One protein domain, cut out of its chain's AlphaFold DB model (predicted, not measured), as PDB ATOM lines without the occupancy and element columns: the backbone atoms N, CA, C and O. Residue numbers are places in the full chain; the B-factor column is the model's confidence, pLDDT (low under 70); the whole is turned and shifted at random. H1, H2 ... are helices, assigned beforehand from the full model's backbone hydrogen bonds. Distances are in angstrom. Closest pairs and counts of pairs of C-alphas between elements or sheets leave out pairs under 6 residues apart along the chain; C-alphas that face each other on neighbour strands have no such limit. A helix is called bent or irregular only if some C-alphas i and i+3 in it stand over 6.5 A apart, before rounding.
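Overview. This is residues 98 to 184 of the 335 residues of an uncharacterized protein of Daphnia pulex (UniProt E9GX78). The longest helix, H4, begins against H3, passes crosswise by H1, and then sticks out beyond the rest as an arm, residues 174 to 184. The body it leaves is H1 and H3 packed one over the other at a wide angle, with the five-residue H2 in the turn that joins them. The 87 printed residues include four named helices, H1, H2, H3 and H4 in chain order, and no named strand; the class is all helix. The whole is compact, with a radius of gyration of the C-alphas of 13.2 A, and its outline is flat, spanning 36 by 36 by 19 A.

Arrangement. Start with H4, residues 159 to 184, and look at its residues 162 to 167: with these alone it touches H3, residues 137 to 150. The closest C-alphas of the two, those of Thr 142 and Trp 163, are 4.7 A apart, and the helices stand about perpendicular, at 81 degrees. Look next at residues 166 to 170 of H4, which alone touch H1, residues 106 to 125, through its residues 116 to 119. H4 and H1 only just touch, with 3 pairs of C-alphas within 8 A; the closest, those of Leu 119 and Val 166, are 7.8 A apart, and the helices are about perpendicular at 86 degrees. H1, with residues 115 to 123 alone, touches residues 144 to 148 of H3 at a steep tilt of 63 degrees, opposite ways; the closest C-alphas, of Ile 122 and Ile 144, are 6.8 A apart. The helix packing is mostly crossed: of these three pairs, 0 are at a shallow tilt. H2, residues 127 to 131, is close to H1 but not clearly touching it, with the closest C-alphas, of Ile 123 and Val 130, 7.0 A apart. H2 is likewise close to H3 but not clearly touching it, with the closest C-alphas, of Val 130 and Leu 140, 7.3 A apart. H2 and H4 are apart. In H1, H2 and H3 every O i to N i+4 pair is within hydrogen-bond range; in H4 it is 20 of 22.

Along the chain. Find C-alpha 159 at (122.860, -83.696, 47.169); from there H4 runs 38.6 A to C-alpha 184 at (105.009, -75.127, 14.052). H4 is irregular: C-alphas 160 and 163 are 7.6 A apart, where about 5 A is found in a regular helix, and its line is a rough one. Find C-alpha 106 at (132.277, -75.629, 24.730), where H1 begins; it runs 29.1 A to Glu 125. H3 runs 19.7 A from Arg 137 to Ala 150, and H2 spans 6.3 A from Trp 127 to Thr 131.

Size, cuts and confidence. The two C-alphas farthest apart, those of Arg 106 and Lys 134, are 39.2 A apart. Without residues 174 to 184 of H4, which stand free, the body spans 39 by 24 by 23 A. The links H1 to H2 and H2 to H3 are tight, the link H3 to H4 is short, and the printed part has no cut. The mean pLDDT of the printed part is 87.0; look for values under 70 at residues 103 to 104 and residue 184.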
ATOM      1  N   ASP A  98     128.875 -77.944  38.579       79.88
ATOM      2  CA  ASP A  98     127.412 -77.924  38.576       79.88
ATOM      3  C   ASP A  98     126.857 -78.035  37.150       79.88
ATOM      4  O   ASP A  98     127.128 -77.202  36.285       79.88
ATOM      5  N   LEU A  99     126.146 -79.125  36.847       84.62
ATOM      6  CA  LEU A  99     125.511 -79.307  35.535       84.62
ATOM      7  C   LEU A  99     124.405 -78.266  35.350       84.62
ATOM      8  O   LEU A  99     123.702 -77.915  36.305       84.62
ATOM      9  N   TRP A 100     124.280 -77.769  34.119       87.81
ATOM     10  CA  TRP A 100     123.308 -76.751  33.717       87.81
ATOM     11  C   TRP A 100     123.435 -75.412  34.460       87.81
ATOM     12  O   TRP A 100     122.465 -74.660  34.546       87.81
ATOM     13  N   SER A 101     124.628 -75.070  34.964       80.38
ATOM     14  CA  SER A 101     124.898 -73.768  35.602       80.38
ATOM     15  C   SER A 101     124.914 -72.589  34.616       80.38
ATOM     16  O   SER A 101     125.054 -71.437  35.023       80.38
ATOM     17  N   GLY A 102     124.767 -72.847  33.309       70.69
ATOM     18  CA  GLY A 102     124.733 -71.815  32.267       70.69
ATOM     19  C   GLY A 102     126.112 -71.282  31.867       70.69
ATOM     20  O   GLY A 102     126.201 -70.314  31.103       70.69
ATOM     21  N   LYS A 103     127.200 -71.901  32.346       67.56
ATOM     22  CA  LYS A 103     128.561 -71.549  31.924       67.56
ATOM     23  C   LYS A 103     128.813 -71.904  30.457       67.56
ATOM     24  O   LYS A 103     128.318 -72.890  29.924       67.56
ATOM     25  N   ARG A 104     129.582 -71.041  29.784       62.25
ATOM     26  CA  ARG A 104     129.627 -70.942  28.314       62.25
ATOM     27  C   ARG A 104     130.769 -71.702  27.635       62.25
ATOM     28  O   ARG A 104     130.901 -71.562  26.419       62.25
ATOM     29  N   SER A 105     131.591 -72.466  28.358       82.31
ATOM     30  CA  SER A 105     132.665 -73.222  27.703       82.31
ATOM     31  C   SER A 105     132.082 -74.340  26.833       82.31
ATOM     32  O   SER A 105     131.044 -74.922  27.154       82.31
ATOM     33  N   ARG A 106     132.733 -74.619  25.698       81.38
ATOM     34  CA  ARG A 106     132.277 -75.629  24.730       81.38
ATOM     35  C   ARG A 106     132.174 -77.017  25.371       81.38
ATOM     36  O   ARG A 106     131.118 -77.634  25.307       81.38
ATOM     37  N   VAL A 107     133.216 -77.424  26.092       82.50
ATOM     38  CA  VAL A 107     133.272 -78.704  26.819       82.50
ATOM     39  C   VAL A 107     132.125 -78.827  27.829       82.50
ATOM     40  O   VAL A 107     131.503 -79.878  27.949       82.50
ATOM     41  N   ARG A 108     131.780 -77.740  28.535       83.31
ATOM     42  CA  ARG A 108     130.672 -77.772  29.497       83.31
ATOM     43  C   ARG A 108     129.318 -77.915  28.815       83.31
ATOM     44  O   ARG A 108     128.474 -78.642  29.323       83.31
ATOM     45  N   LYS A 109     129.127 -77.278  27.657       84.69
ATOM     46  CA  LYS A 109     127.909 -77.453  26.854       84.69
ATOM     47  C   LYS A 109     127.749 -78.889  26.369       84.69
ATOM     48  O   LYS A 109     126.650 -79.420  26.444       84.69
ATOM     49  N   GLU A 110     128.827 -79.523  25.916       85.81
ATOM     50  CA  GLU A 110     128.803 -80.928  25.486       85.81
ATOM     51  C   GLU A 110     128.424 -81.858  26.653       85.81
ATOM     52  O   GLU A 110     127.563 -82.725  26.505       85.81
ATOM     53  N   LEU A 111     128.967 -81.616  27.852       87.31
ATOM     54  CA  LEU A 111     128.576 -82.340  29.068       87.31
ATOM     55  C   LEU A 111     127.113 -82.089  29.471       87.31
ATOM     56  O   LEU A 111     126.403 -83.036  29.810       87.31
ATOM     57  N   ASP A 112     126.648 -80.841  29.413       90.25
ATOM     58  CA  ASP A 112     125.260 -80.463  29.702       90.25
ATOM     59  C   ASP A 112     124.277 -81.097  28.705       90.25
ATOM     60  O   ASP A 112     123.184 -81.520  29.103       90.25
ATOM     61  N   ASN A 113     124.662 -81.188  27.429       89.12
ATOM     62  CA  ASN A 113     123.895 -81.843  26.373       89.12
ATOM     63  C   ASN A 113     123.820 -83.346  26.622       89.12
ATOM     64  O   ASN A 113     122.719 -83.879  26.734       89.12
ATOM     65  N   ARG A 114     124.962 -84.008  26.842       90.44
ATOM     66  CA  ARG A 114     125.008 -85.436  27.182       90.44
ATOM     67  C   ARG A 114     124.167 -85.751  28.419       90.44
ATOM     68  O   ARG A 114     123.405 -86.712  28.425       90.44
ATOM     69  N   ALA A 115     124.252 -84.921  29.457       91.81
ATOM     70  CA  ALA A 115     123.421 -85.061  30.649       91.81
ATOM     71  C   ALA A 115     121.925 -84.846  30.358       91.81
ATOM     72  O   ALA A 115     121.087 -85.497  30.978       91.81
ATOM     73  N   SER A 116     121.579 -83.949  29.428       93.69
ATOM     74  CA  SER A 116     120.189 -83.713  29.011       93.69
ATOM     75  C   SER A 116     119.615 -84.899  28.233       93.69
ATOM     76  O   SER A 116     118.465 -85.250  28.468       93.69
ATOM     77  N   VAL A 117     120.412 -85.545  27.373       93.25
ATOM     78  CA  VAL A 117     120.019 -86.777  26.662       93.25
ATOM     79  C   VAL A 117     119.714 -87.889  27.663       93.25
ATOM     80  O   VAL A 117     118.613 -88.424  27.678       93.25
ATOM     81  N   VAL A 118     120.634 -88.142  28.600       94.06
ATOM     82  CA  VAL A 118     120.435 -89.162  29.643       94.06
ATOM     83  C   VAL A 118     119.202 -88.867  30.506       94.06
ATOM     84  O   VAL A 118     118.489 -89.786  30.905       94.06
ATOM     85  N   LEU A 119     118.934 -87.593  30.809       94.62
ATOM     86  CA  LEU A 119     117.721 -87.195  31.523       94.62
ATOM     87  C   LEU A 119     116.457 -87.551  30.728       94.62
ATOM     88  O   LEU A 119     115.504 -88.064  31.311       94.62
ATOM     89  N   LEU A 120     116.443 -87.279  29.423       93.44
ATOM     90  CA  LEU A 120     115.307 -87.591  28.558       93.44
ATOM     91  C   LEU A 120     115.062 -89.096  28.457       93.44
ATOM     92  O   LEU A 120     113.911 -89.509  28.578       93.44
ATOM     93  N   ASP A 121     116.116 -89.902  28.337       93.81
ATOM     94  CA  ASP A 121     116.000 -91.364  28.313       93.81
ATOM     95  C   ASP A 121     115.321 -91.891  29.585       93.81
ATOM     96  O   ASP A 121     114.337 -92.626  29.516       93.81
ATOM     97  N   ILE A 122     115.770 -91.435  30.759       94.12
ATOM     98  CA  ILE A 122     115.182 -91.846  32.045       94.12
ATOM     99  C   ILE A 122     113.731 -91.361  32.172       94.12
ATOM    100  O   ILE A 122     112.878 -92.071  32.706       94.12
ATOM    101  N   ILE A 123     113.427 -90.147  31.709       92.94
ATOM    102  CA  ILE A 123     112.058 -89.616  31.735       92.94
ATOM    103  C   ILE A 123     111.147 -90.410  30.799       92.94
ATOM    104  O   ILE A 123     110.001 -90.656  31.167       92.94
ATOM    105  N   LYS A 124     111.645 -90.839  29.638       91.50
ATOM    106  CA  LYS A 124     110.911 -91.685  28.695       91.50
ATOM    107  C   LYS A 124     110.602 -93.052  29.306       91.50
ATOM    108  O   LYS A 124     109.462 -93.495  29.249       91.50
ATOM    109  N   GLU A 125     111.583 -93.676  29.955       92.31
ATOM    110  CA  GLU A 125     111.401 -94.946  30.676       92.31
ATOM    111  C   GLU A 125     110.404 -94.823  31.845       92.31
ATOM    112  O   GLU A 125     109.695 -95.773  32.167       92.31
ATOM    113  N   ARG A 126     110.329 -93.648  32.485       91.06
ATOM    114  CA  ARG A 126     109.487 -93.388  33.666       91.06
ATOM    115  C   ARG A 126     108.329 -92.427  33.391       91.06
ATOM    116  O   ARG A 126     107.867 -91.751  34.315       91.06
ATOM    117  N   TRP A 127     107.855 -92.352  32.148       90.69
ATOM    118  CA  TRP A 127     106.921 -91.313  31.702       90.69
ATOM    119  C   TRP A 127     105.648 -91.242  32.551       90.69
ATOM    120  O   TRP A 127     105.263 -90.168  33.016       90.69
ATOM    121  N   GLU A 128     105.049 -92.396  32.848       89.44
ATOM    122  CA  GLU A 128     103.842 -92.500  33.676       89.44
ATOM    123  C   GLU A 128     104.043 -91.929  35.085       89.44
ATOM    124  O   GLU A 128     103.174 -91.251  35.633       89.44
ATOM    125  N   ALA A 129     105.216 -92.152  35.682       87.38
ATOM    126  CA  ALA A 129     105.533 -91.620  37.002       87.38
ATOM    127  C   ALA A 129     105.746 -90.097  36.971       87.38
ATOM    128  O   ALA A 129     105.427 -89.418  37.945       87.38
ATOM    129  N   VAL A 130     106.258 -89.562  35.856       87.31
ATOM    130  CA  VAL A 130     106.498 -88.123  35.644       87.31
ATOM    131  C   VAL A 130     105.205 -87.345  35.410       87.31
ATOM    132  O   VAL A 130     105.088 -86.205  35.870       87.31
ATOM    133  N   THR A 131     104.221 -87.942  34.743       86.31
ATOM    134  CA  THR A 131     102.911 -87.318  34.495       86.31
ATOM    135  C   THR A 131     101.942 -87.478  35.671       86.31
ATOM    136  O   THR A 131     101.017 -86.673  35.830       86.31
ATOM    137  N   ASN A 132     102.174 -88.457  36.550       86.81
ATOM    138  CA  ASN A 132     101.333 -88.709  37.712       86.81
ATOM    139  C   ASN A 132     101.466 -87.623  38.798       86.81
ATOM    140  O   ASN A 132     102.462 -87.523  39.515       86.81
ATOM    141  N   LYS A 133     100.388 -86.855  39.003       84.12
ATOM    142  CA  LYS A 133     100.308 -85.785  40.016       84.12
ATOM    143  C   LYS A 133     100.294 -86.286  41.468       84.12
ATOM    144  O   LYS A 133     100.455 -85.473  42.374       84.12
ATOM    145  N   LYS A 134     100.075 -87.585  41.708       87.81
ATOM    146  CA  LYS A 134     100.007 -88.176  43.058       87.81
ATOM    147  C   LYS A 134     101.390 -88.404  43.674       87.81
ATOM    148  O   LYS A 134     101.500 -88.492  44.893       87.81
ATOM    149  N   VAL A 135     102.438 -88.512  42.855       85.94
ATOM    150  CA  VAL A 135     103.810 -88.715  43.336       85.94
ATOM    151  C   VAL A 135     104.449 -87.361  43.627       85.94
ATOM    152  O   VAL A 135     104.404 -86.445  42.806       85.94
ATOM    153  N   SER A 136     105.081 -87.225  44.796       90.31
ATOM    154  CA  SER A 136     105.828 -86.009  45.114       90.31
ATOM    155  C   SER A 136     106.961 -85.799  44.109       90.31
ATOM    156  O   SER A 136     107.827 -86.662  43.932       90.31
ATOM    157  N   ARG A 137     106.996 -84.609  43.500       89.69
ATOM    158  CA  ARG A 137     108.037 -84.211  42.541       89.69
ATOM    159  C   ARG A 137     109.433 -84.329  43.141       89.69
ATOM    160  O   ARG A 137     110.343 -84.791  42.463       89.69
ATOM    161  N   SER A 138     109.609 -83.970  44.413       90.88
ATOM    162  CA  SER A 138     110.918 -84.074  45.062       90.88
ATOM    163  C   SER A 138     111.396 -85.525  45.133       90.88
ATOM    164  O   SER A 138     112.553 -85.793  44.823       90.88
ATOM    165  N   ILE A 139     110.509 -86.474  45.447       90.75
ATOM    166  CA  ILE A 139     110.831 -87.907  45.523       90.75
ATOM    167  C   ILE A 139     111.164 -88.450  44.133       90.75
ATOM    168  O   ILE A 139     112.211 -89.076  43.945       90.75
ATOM    169  N   LEU A 140     110.309 -88.166  43.151       93.00
ATOM    170  CA  LEU A 140     110.489 -88.625  41.778       93.00
ATOM    171  C   LEU A 140     111.809 -88.123  41.182       93.00
ATOM    172  O   LEU A 140     112.633 -88.919  40.735       93.00
ATOM    173  N   PHE A 141     112.045 -86.810  41.213       93.62
ATOM    174  CA  PHE A 141     113.241 -86.218  40.614       93.62
ATOM    175  C   PHE A 141     114.512 -86.512  41.420       93.62
ATOM    176  O   PHE A 141     115.602 -86.530  40.851       93.62
ATOM    177  N   THR A 142     114.398 -86.845  42.712       93.38
ATOM    178  CA  THR A 142     115.511 -87.439  43.474       93.38
ATOM    179  C   THR A 142     115.843 -88.845  42.970       93.38
ATOM    180  O   THR A 142     117.020 -89.184  42.841       93.38
ATOM    181  N   SER A 143     114.834 -89.667  42.656       93.62
ATOM    182  CA  SER A 143     115.052 -90.995  42.067       93.62
ATOM    183  C   SER A 143     115.701 -90.899  40.686       93.62
ATOM    184  O   SER A 143     116.664 -91.616  40.425       93.62
ATOM    185  N   ILE A 144     115.226 -89.988  39.834       94.25
ATOM    186  CA  ILE A 144     115.811 -89.732  38.506       94.25
ATOM    187  C   ILE A 144     117.263 -89.267  38.652       94.25
ATOM    188  O   ILE A 144     118.157 -89.811  38.014       94.25
ATOM    189  N   ALA A 145     117.540 -88.326  39.558       93.31
ATOM    190  CA  ALA A 145     118.901 -87.868  39.829       93.31
ATOM    191  C   ALA A 145     119.841 -88.994  40.294       93.31
ATOM    192  O   ALA A 145     121.023 -89.012  39.941       93.31
ATOM    193  N   ARG A 146     119.334 -89.933  41.105       92.38
ATOM    194  CA  ARG A 146     120.093 -91.111  41.543       92.38
ATOM    195  C   ARG A 146     120.426 -92.021  40.364       92.38
ATOM    196  O   ARG A 146     121.549 -92.502  40.281       92.38
ATOM    197  N   GLU A 147     119.478 -92.217  39.459       94.00
ATOM    198  CA  GLU A 147     119.677 -93.026  38.261       94.00
ATOM    199  C   GLU A 147     120.656 -92.373  37.276       94.00
ATOM    200  O   GLU A 147     121.584 -93.027  36.812       94.00
ATOM    201  N   MET A 148     120.555 -91.059  37.057       93.69
ATOM    202  CA  MET A 148     121.550 -90.302  36.290       93.69
ATOM    203  C   MET A 148     122.961 -90.477  36.866       93.69
ATOM    204  O   MET A 148     123.920 -90.675  36.121       93.69
ATOM    205  N   ARG A 149     123.092 -90.471  38.200       91.56
ATOM    206  CA  ARG A 149     124.369 -90.729  38.878       91.56
ATOM    207  C   ARG A 149     124.865 -92.158  38.658       91.56
ATOM    208  O   ARG A 149     126.065 -92.335  38.466       91.56
ATOM    209  N   ALA A 150     123.974 -93.150  38.660       90.75
ATOM    210  CA  ALA A 150     124.321 -94.535  38.338       90.75
ATOM    211  C   ALA A 150     124.814 -94.682  36.886       90.75
ATOM    212  O   ALA A 150     125.734 -95.452  36.632       90.75
ATOM    213  N   ARG A 151     124.294 -93.864  35.961       91.69
ATOM    214  CA  ARG A 151     124.775 -93.742  34.570       91.69
ATOM    215  C   ARG A 151     126.042 -92.869  34.428       91.69
ATOM    216  O   ARG A 151     126.416 -92.489  33.323       91.69
ATOM    217  N   GLY A 152     126.706 -92.525  35.536       88.50
ATOM    218  CA  GLY A 152     127.970 -91.776  35.554       88.50
ATOM    219  C   GLY A 152     127.837 -90.249  35.506       88.50
ATOM    220  O   GLY A 152     128.851 -89.552  35.488       88.50
ATOM    221  N   ILE A 153     126.620 -89.695  35.528       88.31
ATOM    222  CA  ILE A 153     126.386 -88.247  35.435       88.31
ATOM    223  C   ILE A 153     126.337 -87.609  36.832       88.31
ATOM    224  O   ILE A 153     125.405 -87.810  37.615       88.31
ATOM    225  N   LYS A 154     127.339 -86.784  37.161       87.44
ATOM    226  CA  LYS A 154     127.402 -86.040  38.432       87.44
ATOM    227  C   LYS A 154     126.771 -84.651  38.279       87.44
ATOM    228  O   LYS A 154     127.396 -83.740  37.757       87.44
ATOM    229  N   ILE A 155     125.536 -84.493  38.763       84.88
ATOM    230  CA  ILE A 155     124.729 -83.262  38.601       84.88
ATOM    231  C   ILE A 155     125.209 -82.094  39.470       84.88
ATOM    232  O   ILE A 155     125.294 -80.959  39.007       84.88
ATOM    233  N   SER A 156     125.479 -82.345  40.749       82.81
ATOM    234  CA  SER A 156     125.943 -81.322  41.686       82.81
ATOM    235  C   SER A 156     126.666 -81.969  42.859       82.81
ATOM    236  O   SER A 156     126.363 -83.109  43.227       82.81
ATOM    237  N   ARG A 157     127.578 -81.213  43.479       76.06
ATOM    238  CA  ARG A 157     128.205 -81.573  44.759       76.06
ATOM    239  C   ARG A 157     127.212 -81.520  45.928       76.06
ATOM    240  O   ARG A 157     127.423 -82.213  46.913       76.06
ATOM    241  N   LYS A 158     126.129 -80.732  45.831       80.12
ATOM    242  CA  LYS A 158     125.132 -80.562  46.904       80.12
ATOM    243  C   LYS A 158     123.944 -81.514  46.706       80.12
ATOM    244  O   LYS A 158     123.064 -81.186  45.908       80.12
ATOM    245  N   PRO A 159     123.870 -82.662  47.412       73.50
ATOM    246  CA  PRO A 159     122.860 -83.696  47.169       73.50
ATOM    247  C   PRO A 159     121.423 -83.242  47.478       73.50
ATOM    248  O   PRO A 159     120.489 -83.701  46.826       73.50
ATOM    249  N   GLU A 160     121.246 -82.307  48.413       77.25
ATOM    250  CA  GLU A 160     119.932 -81.877  48.921       77.25
ATOM    251  C   GLU A 160     119.057 -81.165  47.881       77.25
ATOM    252  O   GLU A 160     117.832 -81.250  47.929       77.25
ATOM    253  N   LYS A 161     119.674 -80.475  46.914       81.69
ATOM    254  CA  LYS A 161     118.965 -79.687  45.888       81.69
ATOM    255  C   LYS A 161     119.111 -80.253  44.477       81.69
ATOM    256  O   LYS A 161     118.738 -79.592  43.509       81.69
ATOM    257  N   VAL A 162     119.632 -81.475  44.336       88.62
ATOM    258  CA  VAL A 162     119.837 -82.089  43.013       88.62
ATOM    259  C   VAL A 162     118.512 -82.274  42.282       88.62
ATOM    260  O   VAL A 162     118.429 -81.965  41.098       88.62
ATOM    261  N   TRP A 163     117.468 -82.712  42.988       91.69
ATOM    262  CA  TRP A 163     116.147 -82.924  42.396       91.69
ATOM    263  C   TRP A 163     115.579 -81.642  41.771       91.69
ATOM    264  O   TRP A 163     114.988 -81.717  40.699       91.69
ATOM    265  N   SER A 164     115.817 -80.473  42.386       91.94
ATOM    266  CA  SER A 164     115.377 -79.177  41.853       91.94
ATOM    267  C   SER A 164     116.046 -78.894  40.517       91.94
ATOM    268  O   SER A 164     115.365 -78.574  39.558       91.94
ATOM    269  N   LYS A 165     117.363 -79.109  40.408       91.25
ATOM    270  CA  LYS A 165     118.096 -78.867  39.155       91.25
ATOM    271  C   LYS A 165     117.611 -79.748  38.011       91.25
ATOM    272  O   LYS A 165     117.446 -79.272  36.891       91.25
ATOM    273  N   VAL A 166     117.383 -81.030  38.293       93.00
ATOM    274  CA  VAL A 166     116.855 -81.976  37.300       93.00
ATOM    275  C   VAL A 166     115.442 -81.576  36.880       93.00
ATOM    276  O   VAL A 166     115.128 -81.575  35.691       93.00
ATOM    277  N   TYR A 167     114.608 -81.174  37.838       93.56
ATOM    278  CA  TYR A 167     113.253 -80.699  37.579       93.56
ATOM    279  C   TYR A 167     113.224 -79.398  36.762       93.56
ATOM    280  O   TYR A 167     112.480 -79.295  35.789       93.56
ATOM    281  N   ASP A 168     114.058 -78.422  37.112       92.56
ATOM    282  CA  ASP A 168     114.171 -77.145  36.407       92.56
ATOM    283  C   ASP A 168     114.640 -77.359  34.968       92.56
ATOM    284  O   ASP A 168     114.078 -76.784  34.032       92.56
ATOM    285  N   ARG A 169     115.624 -78.249  34.768       93.06
ATOM    286  CA  ARG A 169     116.080 -78.624  33.428       93.06
ATOM    287  C   ARG A 169     114.968 -79.286  32.624       93.06
ATOM    288  O   ARG A 169     114.758 -78.895  31.479       93.06
ATOM    289  N   TRP A 170     114.240 -80.230  33.218       93.88
ATOM    290  CA  TRP A 170     113.094 -80.870  32.576       93.88
ATOM    291  C   TRP A 170     112.026 -79.851  32.155       93.88
ATOM    292  O   TRP A 170     111.600 -79.845  31.004       93.88
ATOM    293  N   ASN A 171     111.645 -78.926  33.039       93.06
ATOM    294  CA  ASN A 171     110.673 -77.881  32.709       93.06
ATOM    295  C   ASN A 171     111.172 -76.928  31.624       93.06
ATOM    296  O   ASN A 171     110.374 -76.428  30.834       93.06
ATOM    297  N   ASN A 172     112.475 -76.648  31.585       91.88
ATOM    298  CA  ASN A 172     113.065 -75.854  30.514       91.88
ATOM    299  C   ASN A 172     112.977 -76.587  29.174       91.88
ATOM    300  O   ASN A 172     112.533 -75.981  28.208       91.88
ATOM    301  N   ILE A 173     113.309 -77.881  29.129       90.81
ATOM    302  CA  ILE A 173     113.173 -78.691  27.909       90.81
ATOM    303  C   ILE A 173     111.707 -78.743  27.465       90.81
ATOM    304  O   ILE A 173     111.408 -78.471  26.305       90.81
ATOM    305  N   LYS A 174     110.783 -78.994  28.400       90.06
ATOM    306  CA  LYS A 174     109.344 -79.010  28.121       90.06
ATOM    307  C   LYS A 174     108.858 -77.681  27.538       90.06
ATOM    308  O   LYS A 174     108.159 -77.694  26.534       90.06
ATOM    309  N   ARG A 175     109.251 -76.546  28.130       89.38
ATOM    310  CA  ARG A 175     108.907 -75.203  27.625       89.38
ATOM    311  C   ARG A 175     109.506 -74.926  26.249       89.38
ATOM    312  O   ARG A 175     108.840 -74.357  25.395       89.38
ATOM    313  N   SER A 176     110.755 -75.323  26.018       86.31
ATOM    314  CA  SER A 176     111.379 -75.186  24.699       86.31
ATOM    315  C   SER A 176     110.637 -75.997  23.639       86.31
ATOM    316  O   SER A 176     110.448 -75.502  22.532       86.31
ATOM    317  N   TYR A 177     110.171 -77.199  23.987       84.25
ATOM    318  CA  TYR A 177     109.380 -78.030  23.088       84.25
ATOM    319  C   TYR A 177     107.994 -77.441  22.811       84.25
ATOM    320  O   TYR A 177     107.606 -77.375  21.651       84.25
ATOM    321  N   THR A 178     107.261 -76.971  23.830       83.62
ATOM    322  CA  THR A 178     105.950 -76.335  23.605       83.62
ATOM    323  C   THR A 178     106.092 -75.115  22.710       83.62
ATOM    324  O   THR A 178     105.415 -75.042  21.702       83.62
ATOM    325  N   ASN A 179     107.070 -74.242  22.970       79.62
ATOM    326  CA  ASN A 179     107.309 -73.069  22.125       79.62
ATOM    327  C   ASN A 179     107.644 -73.453  20.674       79.62
ATOM    328  O   ASN A 179     107.226 -72.773  19.740       79.62
ATOM    329  N   PHE A 180     108.400 -74.537  20.476       77.12
ATOM    330  CA  PHE A 180     108.697 -75.060  19.145       77.12
ATOM    331  C   PHE A 180     107.440 -75.626  18.467       77.12
ATOM    332  O   PHE A 180     107.146 -75.266  17.332       77.12
ATOM    333  N   SER A 181     106.664 -76.451  19.168       77.56
ATOM    334  CA  SER A 181     105.405 -77.019  18.676       77.56
ATOM    335  C   SER A 181     104.376 -75.937  18.339       77.56
ATOM    336  O   SER A 181     103.762 -75.982  17.276       77.56
ATOM    337  N   ASP A 182     104.229 -74.937  19.203       73.69
ATOM    338  CA  ASP A 182     103.325 -73.806  19.010       73.69
ATOM    339  C   ASP A 182     103.748 -73.015  17.765       73.69
ATOM    340  O   ASP A 182     102.922 -72.768  16.885       73.69
ATOM    341  N   SER A 183     105.056 -72.761  17.599       70.19
ATOM    342  CA  SER A 183     105.591 -72.117  16.393       70.19
ATOM    343  C   SER A 183     105.353 -72.927  15.110       70.19
ATOM    344  O   SER A 183     105.122 -72.348  14.049       70.19
ATOM    345  N   LEU A 184     105.352 -74.263  15.186       65.50
ATOM    346  CA  LEU A 184     105.009 -75.127  14.052       65.50
ATOM    347  C   LEU A 184     103.510 -75.071  13.727       65.50
ATOM    348  O   LEU A 184     103.144 -75.060  12.551       65.50
TER     349      LEU A 184